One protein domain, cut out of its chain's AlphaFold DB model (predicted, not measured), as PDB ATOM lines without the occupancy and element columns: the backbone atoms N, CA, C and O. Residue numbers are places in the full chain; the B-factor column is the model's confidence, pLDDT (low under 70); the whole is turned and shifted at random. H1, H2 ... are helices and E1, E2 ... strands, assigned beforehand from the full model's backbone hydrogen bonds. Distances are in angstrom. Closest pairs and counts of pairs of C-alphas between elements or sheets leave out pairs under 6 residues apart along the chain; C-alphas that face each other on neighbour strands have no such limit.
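Overview. This is residues 7 to 26, 33 to 62 and 75 to 115 of the 119 residues of the protein "Chorismate synthase protein" of Artemisia annua (UniProt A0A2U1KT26). One long helix, H4, has a small two-stranded hairpin, E1 and E2, packed loosely on its first part, with the short helix H1 beside both and H2 near H4. H3 lies far off, with no contact to another named helix, at the other end of the link of residues 88 to 95. The printed part has 91 residues, in the order H1, H2, E1, E2, H3, H4, with E1 and E2 antiparallel; the class is mostly helix, though only 41 residues are in named elements. The whole is loose, with a radius of gyration of the C-alphas of 16.5 A and spans of 47 by 34 by 28 A.

Along the chain. H1 is residues 11 to 14, 4.9 A long, from C-alpha 11 at (68.684, -45.900, 244.071). H2 is residues 17 to 21, 6.7 A. E1 is residues 38 to 40, 6.7 A, and E2 residues 56 to 58, 6.8 A. H3 is residues 81 to 87, 10.0 A. H4 is residues 96 to 114, 25.9 A, ending at C-alpha 114 at (50.273, -56.528, 239.163).

Arrangement. H1 touches H4, with residues 101 to 105 of H4 alone; the closest C-alphas, of Leu 13 and Ala 104, are 6.1 A apart. H2 is close to H4 but not clearly touching, the closest C-alphas, of Ser 17 and Val 100, being 7.3 A apart. In the hairpin E1 and E2, N 39 and O 57 are 2.9 A apart, within hydrogen-bond range. The closest C-alphas of E2 and H4, of Val 56 and Ala 101, are 7.4 A apart. H3 and H4 are apart. Every O i to N i+4 pair is within range in H3 and H4; H2 has 0 of 1, but 2 of 2 O i to N i+3 pairs, and H1 is too short for an i+4 pair.

Size, cuts and confidence. The farthest C-alphas, of Glu 46 and Pro 77, are 48.7 A apart. Residues 27 to 32 and 63 to 74 are not printed, with C-alpha gaps of 13.3 A from 26 to 33 and 24.1 A from 62 to 75. The link E1 to E2 is long, 15 residues. Mean pLDDT of the printed part is 76.3, and residues 14 to 26, 33 to 36, 62 and 88 to 94 are under 70.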
ATOM      1  N   MET A   7      62.352 -56.199 246.998       80.94
ATOM      2  CA  MET A   7      63.627 -55.497 246.831       80.94
ATOM      3  C   MET A   7      63.409 -53.982 246.733       80.94
ATOM      4  O   MET A   7      62.777 -53.511 245.781       80.94
ATOM      5  N   PHE A   8      63.982 -53.214 247.658       82.31
ATOM      6  CA  PHE A   8      63.913 -51.754 247.703       82.31
ATOM      7  C   PHE A   8      65.238 -51.155 248.192       82.31
ATOM      8  O   PHE A   8      65.756 -51.552 249.234       82.31
ATOM      9  N   ARG A   9      65.799 -50.219 247.425       81.44
ATOM     10  CA  ARG A   9      67.081 -49.547 247.672       81.44
ATOM     11  C   ARG A   9      66.932 -48.040 247.491       81.44
ATOM     12  O   ARG A   9      65.992 -47.574 246.854       81.44
ATOM     13  N   GLU A  10      67.896 -47.286 248.005       75.38
ATOM     14  CA  GLU A  10      67.936 -45.825 247.863       75.38
ATOM     15  C   GLU A  10      67.984 -45.387 246.391       75.38
ATOM     16  O   GLU A  10      67.296 -44.447 246.009       75.38
ATOM     17  N   ASP A  11      68.655 -46.151 245.522       76.81
ATOM     18  CA  ASP A  11      68.684 -45.900 244.071       76.81
ATOM     19  C   ASP A  11      67.284 -45.832 243.429       76.81
ATOM     20  O   ASP A  11      67.077 -45.160 242.413       76.81
ATOM     21  N   ASP A  12      66.294 -46.508 244.020       75.25
ATOM     22  CA  ASP A  12      64.917 -46.514 243.524       75.25
ATOM     23  C   ASP A  12      64.172 -45.204 243.805       75.25
ATOM     24  O   ASP A  12      63.195 -44.891 243.121       75.25
ATOM     25  N   LEU A  13      64.641 -44.430 244.787       73.31
ATOM     26  CA  LEU A  13      64.171 -43.073 245.071       73.31
ATOM     27  C   LEU A  13      64.856 -42.044 244.157       73.31
ATOM     28  O   LEU A  13      64.319 -40.959 243.927       73.31
ATOM     29  N   ASP A  14      66.007 -42.406 243.588       64.56
ATOM     30  CA  ASP A  14      66.922 -41.497 242.903       64.56
ATOM     31  C   ASP A  14      66.810 -41.552 241.371       64.56
ATOM     32  O   ASP A  14      67.026 -40.545 240.691       64.56
ATOM     33  N   GLY A  15      66.433 -42.709 240.817       51.06
ATOM     34  CA  GLY A  15      66.689 -43.054 239.415       51.06
ATOM     35  C   GLY A  15      65.785 -42.454 238.325       51.06
ATOM     36  O   GLY A  15      66.180 -42.479 237.161       51.06
ATOM     37  N   LYS A  16      64.590 -41.919 238.625       48.38
ATOM     38  CA  LYS A  16      63.686 -41.332 237.592       48.38
ATOM     39  C   LYS A  16      62.785 -40.194 238.082       48.38
ATOM     40  O   LYS A  16      62.513 -39.276 237.315       48.38
ATOM     41  N   SER A  17      62.338 -40.234 239.335       50.06
ATOM     42  CA  SER A  17      61.496 -39.201 239.959       50.06
ATOM     43  C   SER A  17      62.245 -37.877 240.141       50.06
ATOM     44  O   SER A  17      61.731 -36.830 239.760       50.06
ATOM     45  N   LYS A  18      63.494 -37.918 240.632       52.59
ATOM     46  CA  LYS A  18      64.309 -36.712 240.869       52.59
ATOM     47  C   LYS A  18      64.551 -35.893 239.606       52.59
ATOM     48  O   LYS A  18      64.515 -34.669 239.651       52.59
ATOM     49  N   THR A  19      64.780 -36.538 238.462       51.50
ATOM     50  CA  THR A  19      65.061 -35.830 237.202       51.50
ATOM     51  C   THR A  19      63.889 -34.955 236.760       51.50
ATOM     52  O   THR A  19      64.120 -33.887 236.202       51.50
ATOM     53  N   GLN A  20      62.648 -35.365 237.043       56.72
ATOM     54  CA  GLN A  20      61.447 -34.575 236.748       56.72
ATOM     55  C   GLN A  20      61.250 -33.399 237.721       56.72
ATOM     56  O   GLN A  20      60.495 -32.484 237.413       56.72
ATOM     57  N   MET A  21      61.923 -33.416 238.878       53.91
ATOM     58  CA  MET A  21      61.716 -32.456 239.973       53.91
ATOM     59  C   MET A  21      62.812 -31.413 240.097       53.91
ATOM     60  O   MET A  21      62.570 -30.365 240.682       53.91
ATOM     61  N   ARG A  22      63.995 -31.665 239.528       58.19
ATOM     62  CA  ARG A  22      65.100 -30.705 239.573       58.19
ATOM     63  C   ARG A  22      64.684 -29.381 238.913       58.19
ATOM     64  O   ARG A  22      64.411 -29.370 237.704       58.19
ATOM     65  N   PRO A  23      64.699 -28.257 239.654       51.06
ATOM     66  CA  PRO A  23      64.655 -26.932 239.051       51.06
ATOM     67  C   PRO A  23      65.808 -26.804 238.041       51.06
ATOM     68  O   PRO A  23      66.924 -27.250 238.306       51.06
ATOM     69  N   GLY A  24      65.545 -26.249 236.855       50.81
ATOM     70  CA  GLY A  24      66.558 -26.102 235.791       50.81
ATOM     71  C   GLY A  24      66.383 -27.002 234.563       50.81
ATOM     72  O   GLY A  24      67.275 -27.054 233.722       50.81
ATOM     73  N   GLN A  25      65.241 -27.686 234.418       55.69
ATOM     74  CA  GLN A  25      64.864 -28.391 233.177       55.69
ATOM     75  C   GLN A  25      64.716 -27.448 231.962       55.69
ATOM     76  O   GLN A  25      64.898 -27.864 230.822       55.69
ATOM     77  N   SER A  26      64.407 -26.169 232.195       55.56
ATOM     78  CA  SER A  26      64.358 -25.121 231.170       55.56
ATOM     79  C   SER A  26      65.307 -23.972 231.529       55.56
ATOM     80  O   SER A  26      65.905 -23.959 232.600       55.56
ATOM     81  N   LYS A  33      70.715 -25.912 242.625       57.00
ATOM     82  CA  LYS A  33      70.936 -27.357 242.512       57.00
ATOM     83  C   LYS A  33      70.723 -27.969 243.888       57.00
ATOM     84  O   LYS A  33      71.691 -28.287 244.575       57.00
ATOM     85  N   GLU A  34      69.466 -28.104 244.297       60.19
ATOM     86  CA  GLU A  34      69.158 -28.931 245.459       60.19
ATOM     87  C   GLU A  34      69.504 -30.375 245.084       60.19
ATOM     88  O   GLU A  34      69.000 -30.958 244.119       60.19
ATOM     89  N   THR A  35      70.509 -30.910 245.771       61.38
ATOM     90  CA  THR A  35      70.888 -32.308 245.613       61.38
ATOM     91  C   THR A  35      69.935 -33.048 246.534       61.38
ATOM     92  O   THR A  35      70.258 -33.251 247.698       61.38
ATOM     93  N   ASP A  36      68.717 -33.309 246.053       65.75
ATOM     94  CA  ASP A  36      67.626 -33.918 246.828       65.75
ATOM     95  C   ASP A  36      67.962 -35.367 247.187       65.75
ATOM     96  O   ASP A  36      67.330 -36.290 246.694       65.75
ATOM     97  N   THR A  37      69.015 -35.625 247.958       75.31
ATOM     98  CA  THR A  37      69.448 -36.969 248.345       75.31
ATOM     99  C   THR A  37      68.455 -37.533 249.353       75.31
ATOM    100  O   THR A  37      68.196 -36.916 250.384       75.31
ATOM    101  N   ALA A  38      67.877 -38.690 249.026       81.44
ATOM    102  CA  ALA A  38      66.913 -39.367 249.874       81.44
ATOM    103  C   ALA A  38      67.636 -40.476 250.634       81.44
ATOM    104  O   ALA A  38      68.306 -41.303 250.024       81.44
ATOM    105  N   THR A  39      67.493 -40.484 251.953       84.69
ATOM    106  CA  THR A  39      68.114 -41.477 252.833       84.69
ATOM    107  C   THR A  39      67.030 -42.274 253.537       84.69
ATOM    108  O   THR A  39      66.080 -41.700 254.080       84.69
ATOM    109  N   ILE A  40      67.162 -43.599 253.529       87.88
ATOM    110  CA  ILE A  40      66.220 -44.502 254.196       87.88
ATOM    111  C   ILE A  40      66.738 -44.808 255.604       87.88
ATOM    112  O   ILE A  40      67.838 -45.326 255.770       87.88
ATOM    113  N   TYR A  41      65.928 -44.526 256.624       86.88
ATOM    114  CA  TYR A  41      66.308 -44.722 258.029       86.88
ATOM    115  C   TYR A  41      65.791 -46.036 258.614       86.88
ATOM    116  O   TYR A  41      66.450 -46.641 259.458       86.88
ATOM    117  N   THR A  42      64.599 -46.475 258.207       89.50
ATOM    118  CA  THR A  42      63.929 -47.649 258.787       89.50
ATOM    119  C   THR A  42      63.189 -48.452 257.726       89.50
ATOM    120  O   THR A  42      62.936 -47.975 256.622       89.50
ATOM    121  N   GLY A  43      62.797 -49.679 258.074       85.00
ATOM    122  CA  GLY A  43      61.889 -50.495 257.263       85.00
ATOM    123  C   GLY A  43      62.556 -51.261 256.116       85.00
ATOM    124  O   GLY A  43      61.918 -52.148 255.543       85.00
ATOM    125  N   VAL A  44      63.838 -51.006 255.837       87.75
ATOM    126  CA  VAL A  44      64.637 -51.701 254.819       87.75
ATOM    127  C   VAL A  44      65.897 -52.282 255.454       87.75
ATOM    128  O   VAL A  44      66.627 -51.573 256.140       87.75
ATOM    129  N   VAL A  45      66.156 -53.566 255.214       85.25
ATOM    130  CA  VAL A  45      67.360 -54.272 255.675       85.25
ATOM    131  C   VAL A  45      67.938 -55.042 254.493       85.25
ATOM    132  O   VAL A  45      67.206 -55.739 253.797       85.25
ATOM    133  N   GLU A  46      69.233 -54.861 254.219       85.31
ATOM    134  CA  GLU A  46      69.955 -55.506 253.102       85.31
ATOM    135  C   GLU A  46      69.288 -55.330 251.719       85.31
ATOM    136  O   GLU A  46      69.437 -56.145 250.809       85.31
ATOM    137  N   GLY A  47      68.552 -54.229 251.537       84.06
ATOM    138  CA  GLY A  47      67.830 -53.937 250.300       84.06
ATOM    139  C   GLY A  47      66.486 -54.654 250.159       84.06
ATOM    140  O   GLY A  47      65.930 -54.651 249.063       84.06
ATOM    141  N   TYR A  48      65.954 -55.239 251.234       84.50
ATOM    142  CA  TYR A  48      64.619 -55.832 251.290       84.50
ATOM    143  C   TYR A  48      63.722 -55.081 252.273       84.50
ATOM    144  O   TYR A  48      64.152 -54.680 253.357       84.50
ATOM    145  N   THR A  49      62.450 -54.919 251.913       87.94
ATOM    146  CA  THR A  49      61.444 -54.359 252.817       87.94
ATOM    147  C   THR A  49      61.092 -55.359 253.912       87.94
ATOM    148  O   THR A  49      60.820 -56.527 253.658       87.94
ATOM    149  N   THR A  50      61.073 -54.890 255.155       84.56
ATOM    150  CA  THR A  50      60.833 -55.729 256.344       84.56
ATOM    151  C   THR A  50      59.355 -55.839 256.729       84.56
ATOM    152  O   THR A  50      59.015 -56.543 257.676       84.56
ATOM    153  N   GLY A  51      58.471 -55.119 256.031       83.62
ATOM    154  CA  GLY A  51      57.051 -54.978 256.377       83.62
ATOM    155  C   GLY A  51      56.767 -53.941 257.473       83.62
ATOM    156  O   GLY A  51      55.612 -53.581 257.680       83.62
ATOM    157  N   TYR A  52      57.804 -53.421 258.133       87.75
ATOM    158  CA  TYR A  52      57.705 -52.305 259.075       87.75
ATOM    159  C   TYR A  52      57.669 -50.946 258.354       87.75
ATOM    160  O   TYR A  52      58.072 -50.861 257.189       87.75
ATOM    161  N   PRO A  53      57.216 -49.870 259.030       88.56
ATOM    162  CA  PRO A  53      57.192 -48.526 258.458       88.56
ATOM    163  C   PRO A  53      58.551 -48.095 257.885       88.56
ATOM    164  O   PRO A  53      59.589 -48.210 258.547       88.56
ATOM    165  N   ILE A  54      58.524 -47.572 256.656       89.81
ATOM    166  CA  ILE A  54      59.702 -47.055 255.956       89.81
ATOM    167  C   ILE A  54      59.775 -45.546 256.182       89.81
ATOM    168  O   ILE A  54      58.902 -44.806 255.729       89.81
ATOM    169  N   MET A  55      60.821 -45.094 256.868       89.81
ATOM    170  CA  MET A  55      61.119 -43.675 257.040       89.81
ATOM    171  C   MET A  55      62.150 -43.235 256.002       89.81
ATOM    172  O   MET A  55      63.238 -43.806 255.928       89.81
ATOM    173  N   VAL A  56      61.810 -42.200 255.233       88.19
ATOM    174  CA  VAL A  56      62.693 -41.566 254.246       88.19
ATOM    175  C   VAL A  56      62.873 -40.104 254.626       88.19
ATOM    176  O   VAL A  56      61.889 -39.410 254.881       88.19
ATOM    177  N   MET A  57      64.116 -39.631 254.650       85.38
ATOM    178  CA  MET A  57      64.442 -38.222 254.862       85.38
ATOM    179  C   MET A  57      65.092 -37.659 253.605       85.38
ATOM    180  O   MET A  57      65.944 -38.307 253.002       85.38
ATOM    181  N   VAL A  58      64.718 -36.436 253.248       82.38
ATOM    182  CA  VAL A  58      65.393 -35.653 252.213       82.38
ATOM    183  C   VAL A  58      65.841 -34.351 252.856       82.38
ATOM    184  O   VAL A  58      65.024 -33.619 253.413       82.38
ATOM    185  N   SER A  59      67.145 -34.089 252.842       78.50
ATOM    186  CA  SER A  59      67.709 -32.878 253.435       78.50
ATOM    187  C   SER A  59      67.640 -31.710 252.455       78.50
ATOM    188  O   SER A  59      68.190 -31.804 251.357       78.50
ATOM    189  N   ASN A  60      67.063 -30.586 252.879       76.00
ATOM    190  CA  ASN A  60      67.185 -29.332 252.142       76.00
ATOM    191  C   ASN A  60      68.560 -28.702 252.430       76.00
ATOM    192  O   ASN A  60      68.851 -28.332 253.567       76.00
ATOM    193  N   THR A  61      69.420 -28.619 251.414       70.19
ATOM    194  CA  THR A  61      70.825 -28.193 251.554       70.19
ATOM    195  C   THR A  61      71.082 -26.722 251.203       70.19
ATOM    196  O   THR A  61      72.136 -26.207 251.568       70.19
ATOM    197  N   ASP A  62      70.144 -26.020 250.553       66.69
ATOM    198  CA  ASP A  62      70.302 -24.616 250.115       66.69
ATOM    199  C   ASP A  62      69.150 -23.724 250.621       66.69
ATOM    200  O   ASP A  62      68.648 -22.838 249.924       66.69
ATOM    201  N   TYR A  75      50.807 -10.189 252.488       79.38
ATOM    202  CA  TYR A  75      50.195 -11.393 251.928       79.38
ATOM    203  C   TYR A  75      50.228 -11.387 250.401       79.38
ATOM    204  O   TYR A  75      49.759 -10.442 249.760       79.38
ATOM    205  N   ILE A  76      50.728 -12.474 249.816       81.38
ATOM    206  CA  ILE A  76      50.813 -12.621 248.365       81.38
ATOM    207  C   ILE A  76      49.443 -13.050 247.815       81.38
ATOM    208  O   ILE A  76      48.880 -14.052 248.271       81.38
ATOM    209  N   PRO A  77      48.879 -12.340 246.816       81.44
ATOM    210  CA  PRO A  77      47.619 -12.737 246.197       81.44
ATOM    211  C   PRO A  77      47.698 -14.157 245.619       81.44
ATOM    212  O   PRO A  77      48.640 -14.486 244.905       81.44
ATOM    213  N   SER A  78      46.683 -14.986 245.890       81.19
ATOM    214  CA  SER A  78      46.624 -16.410 245.506       81.19
ATOM    215  C   SER A  78      47.611 -17.346 246.233       81.19
ATOM    216  O   SER A  78      47.706 -18.515 245.853       81.19
ATOM    217  N   HIS A  79      48.300 -16.881 247.279       80.00
ATOM    218  CA  HIS A  79      49.080 -17.730 248.182       80.00
ATOM    219  C   HIS A  79      48.298 -18.038 249.469       80.00
ATOM    220  O   HIS A  79      47.344 -17.340 249.821       80.00
ATOM    221  N   ALA A  80      48.677 -19.107 250.168       79.94
ATOM    222  CA  ALA A  80      47.951 -19.572 251.347       79.94
ATOM    223  C   ALA A  80      48.320 -18.816 252.641       79.94
ATOM    224  O   ALA A  80      47.679 -19.042 253.665       79.94
ATOM    225  N   ASP A  81      49.274 -17.882 252.601       76.62
ATOM    226  CA  ASP A  81      49.852 -17.197 253.773       76.62
ATOM    227  C   ASP A  81      48.800 -16.691 254.762       76.62
ATOM    228  O   ASP A  81      48.800 -17.083 255.924       76.62
ATOM    229  N   ALA A  82      47.830 -15.905 254.284       78.94
ATOM    230  CA  ALA A  82      46.785 -15.351 255.140       78.94
ATOM    231  C   ALA A  82      45.966 -16.456 255.821       78.94
ATOM    232  O   ALA A  82      45.701 -16.403 257.019       78.94
ATOM    233  N   THR A  83      45.580 -17.496 255.076       82.44
ATOM    234  CA  THR A  83      44.800 -18.604 255.648       82.44
ATOM    235  C   THR A  83      45.580 -19.402 256.683       82.44
ATOM    236  O   THR A  83      44.968 -19.923 257.616       82.44
ATOM    237  N   TYR A  84      46.904 -19.484 256.536       77.62
ATOM    238  CA  TYR A  84      47.763 -20.135 257.510       77.62
ATOM    239  C   TYR A  84      47.911 -19.272 258.753       77.62
ATOM    240  O   TYR A  84      47.569 -19.770 259.815       77.62
ATOM    241  N   ASP A  85      48.232 -17.983 258.635       79.12
ATOM    242  CA  ASP A  85      48.326 -17.069 259.784       79.12
ATOM    243  C   ASP A  85      47.055 -17.057 260.648       79.12
ATOM    244  O   ASP A  85      47.120 -17.031 261.878       79.12
ATOM    245  N   PHE A  86      45.875 -17.125 260.021       81.25
ATOM    246  CA  PHE A  86      44.608 -17.164 260.754       81.25
ATOM    247  C   PHE A  86      44.309 -18.515 261.419       81.25
ATOM    248  O   PHE A  86      43.460 -18.572 262.311       81.25
ATOM    249  N   LYS A  87      44.939 -19.613 260.984       82.50
ATOM    250  CA  LYS A  87      44.575 -20.978 261.399       82.50
ATOM    251  C   LYS A  87      45.664 -21.715 262.173       82.50
ATOM    252  O   LYS A  87      45.337 -22.555 263.011       82.50
ATOM    253  N   VAL A  88      46.932 -21.447 261.887       69.12
ATOM    254  CA  VAL A  88      48.106 -22.148 262.412       69.12
ATOM    255  C   VAL A  88      49.270 -21.175 262.614       69.12
ATOM    256  O   VAL A  88      49.445 -20.225 261.870       69.12
ATOM    257  N   VAL A  89      50.095 -21.422 263.631       61.81
ATOM    258  CA  VAL A  89      51.188 -20.510 264.036       61.81
ATOM    259  C   VAL A  89      52.525 -20.835 263.344       61.81
ATOM    260  O   VAL A  89      53.573 -20.344 263.753       61.81
ATOM    261  N   VAL A  90      52.524 -21.735 262.357       61.38
ATOM    262  CA  VAL A  90      53.741 -22.307 261.759       61.38
ATOM    263  C   VAL A  90      53.682 -22.295 260.241       61.38
ATOM    264  O   VAL A  90      52.641 -22.567 259.643       61.38
ATOM    265  N   ASP A  91      54.842 -22.003 259.661       59.56
ATOM    266  CA  ASP A  91      55.045 -21.813 258.232       59.56
ATOM    267  C   ASP A  91      55.134 -23.143 257.454       59.56
ATOM    268  O   ASP A  91      55.309 -24.230 258.018       59.56
ATOM    269  N   HIS A  92      54.994 -23.052 256.135       59.41
ATOM    270  CA  HIS A  92      54.877 -24.181 255.224       59.41
ATOM    271  C   HIS A  92      56.218 -24.886 255.020       59.41
ATOM    272  O   HIS A  92      57.229 -24.273 254.683       59.41
ATOM    273  N   GLN A  93      56.212 -26.214 255.132       63.25
ATOM    274  CA  GLN A  93      57.335 -27.056 254.721       63.25
ATOM    275  C   GLN A  93      57.052 -27.697 253.358       63.25
ATOM    276  O   GLN A  93      55.900 -27.951 253.002       63.25
ATOM    277  N   GLN A  94      58.107 -27.966 252.587       65.31
ATOM    278  CA  GLN A  94      57.995 -28.601 251.275       65.31
ATOM    279  C   GLN A  94      57.475 -30.042 251.409       65.31
ATOM    280  O   GLN A  94      58.198 -30.950 251.808       65.31
ATOM    281  N   GLU A  95      56.207 -30.256 251.071       77.19
ATOM    282  CA  GLU A  95      55.515 -31.529 251.307       77.19
ATOM    283  C   GLU A  95      55.561 -32.476 250.094       77.19
ATOM    284  O   GLU A  95      55.626 -33.701 250.241       77.19
ATOM    285  N   THR A  96      55.636 -31.911 248.886       78.50
ATOM    286  CA  THR A  96      55.581 -32.651 247.618       78.50
ATOM    287  C   THR A  96      56.678 -33.713 247.497       78.50
ATOM    288  O   THR A  96      56.410 -34.814 247.017       78.50
ATOM    289  N   ILE A  97      57.895 -33.432 247.981       80.06
ATOM    290  CA  ILE A  97      59.026 -34.378 247.948       80.06
ATOM    291  C   ILE A  97      58.691 -35.655 248.736       80.06
ATOM    292  O   ILE A  97      58.957 -36.766 248.268       80.06
ATOM    293  N   GLY A  98      58.035 -35.516 249.893       82.00
ATOM    294  CA  GLY A  98      57.605 -36.649 250.712       82.00
ATOM    295  C   GLY A  98      56.587 -37.535 249.991       82.00
ATOM    296  O   GLY A  98      56.723 -38.763 249.979       82.00
ATOM    297  N   ARG A  99      55.603 -36.932 249.307       84.88
ATOM    298  CA  ARG A  99      54.611 -37.685 248.515       84.88
ATOM    299  C   ARG A  99      55.248 -38.471 247.381       84.88
ATOM    300  O   ARG A  99      54.819 -39.579 247.077       84.88
ATOM    301  N   VAL A 100      56.268 -37.906 246.753       83.06
ATOM    302  CA  VAL A 100      56.955 -38.535 245.625       83.06
ATOM    303  C   VAL A 100      57.797 -39.710 246.090       83.06
ATOM    304  O   VAL A 100      57.770 -40.757 245.445       83.06
ATOM    305  N   ALA A 101      58.508 -39.564 247.210       84.56
ATOM    306  CA  ALA A 101      59.239 -40.669 247.818       84.56
ATOM    307  C   ALA A 101      58.292 -41.847 248.106       84.56
ATOM    308  O   ALA A 101      58.570 -42.982 247.715       84.56
ATOM    309  N   ALA A 102      57.115 -41.569 248.677       86.44
ATOM    310  CA  ALA A 102      56.073 -42.578 248.871       86.44
ATOM    311  C   ALA A 102      55.533 -43.140 247.538       86.44
ATOM    312  O   ALA A 102      55.317 -44.346 247.404       86.44
ATOM    313  N   GLY A 103      55.363 -42.293 246.521       87.44
ATOM    314  CA  GLY A 103      54.935 -42.690 245.179       87.44
ATOM    315  C   GLY A 103      55.925 -43.624 244.475       87.44
ATOM    316  O   GLY A 103      55.504 -44.565 243.804       87.44
ATOM    317  N   ALA A 104      57.231 -43.427 244.662       85.81
ATOM    318  CA  ALA A 104      58.265 -44.312 244.131       85.81
ATOM    319  C   ALA A 104      58.170 -45.720 244.743       85.81
ATOM    320  O   ALA A 104      58.218 -46.714 244.013       85.81
ATOM    321  N   VAL A 105      57.934 -45.808 246.059       85.94
ATOM    322  CA  VAL A 105      57.666 -47.079 246.760       85.94
ATOM    323  C   VAL A 105      56.413 -47.751 246.187       85.94
ATOM    324  O   VAL A 105      56.454 -48.923 245.806       85.94
ATOM    325  N   ALA A 106      55.311 -47.003 246.062       88.38
ATOM    326  CA  ALA A 106      54.045 -47.516 245.539       88.38
ATOM    327  C   ALA A 106      54.170 -48.013 244.091       88.38
ATOM    328  O   ALA A 106      53.692 -49.098 243.763       88.38
ATOM    329  N   LYS A 107      54.873 -47.274 243.226       87.62
ATOM    330  CA  LYS A 107      55.126 -47.659 241.829       87.62
ATOM    331  C   LYS A 107      55.901 -48.973 241.739       87.62
ATOM    332  O   LYS A 107      55.592 -49.809 240.890       87.62
ATOM    333  N   LYS A 108      56.875 -49.186 242.628       85.94
ATOM    334  CA  LYS A 108      57.630 -50.442 242.694       85.94
ATOM    335  C   LYS A 108      56.764 -51.616 243.150       85.94
ATOM    336  O   LYS A 108      56.826 -52.684 242.545       85.94
ATOM    337  N   LEU A 109      55.930 -51.401 244.169       86.94
ATOM    338  CA  LEU A 109      54.973 -52.397 244.658       86.94
ATOM    339  C   LEU A 109      53.957 -52.796 243.583       86.94
ATOM    340  O   LEU A 109      53.761 -53.983 243.342       86.94
ATOM    341  N   LEU A 110      53.359 -51.821 242.893       88.81
ATOM    342  CA  LEU A 110      52.397 -52.067 241.814       88.81
ATOM    343  C   LEU A 110      53.024 -52.859 240.664       88.81
ATOM    344  O   LEU A 110      52.445 -53.837 240.191       88.81
ATOM    345  N   LYS A 111      54.247 -52.505 240.261       88.75
ATOM    346  CA  LYS A 111      54.975 -53.259 239.238       88.75
ATOM    347  C   LYS A 111      55.241 -54.701 239.671       88.75
ATOM    348  O   LYS A 111      55.116 -55.610 238.857       88.75
ATOM    349  N   ALA A 112      55.594 -54.917 240.934       85.88
ATOM    350  CA  ALA A 112      55.924 -56.244 241.437       85.88
ATOM    351  C   ALA A 112      54.690 -57.126 241.705       85.88
ATOM    352  O   ALA A 112      54.790 -58.344 241.595       85.88
ATOM    353  N   TYR A 113      53.541 -56.537 242.049       87.12
ATOM    354  CA  TYR A 113      52.316 -57.283 242.350       87.12
ATOM    355  C   TYR A 113      51.428 -57.513 241.120       87.12
ATOM    356  O   TYR A 113      50.932 -58.619 240.923       87.12
ATOM    357  N   SER A 114      51.223 -56.488 240.287       89.00
ATOM    358  CA  SER A 114      50.273 -56.528 239.163       89.00
ATOM    359  C   SER A 114      50.895 -56.210 237.802       89.00
ATOM    360  O   SER A 114      50.176 -56.160 236.807       89.00
ATOM    361  N   GLY A 115      52.209 -55.964 237.730       88.69
ATOM    362  CA  GLY A 115      52.872 -55.549 236.488       88.69
ATOM    363  C   GLY A 115      52.443 -54.163 235.994       88.69
ATOM    364  O   GLY A 115      52.726 -53.804 234.855       88.69
TER     365      GLY A 115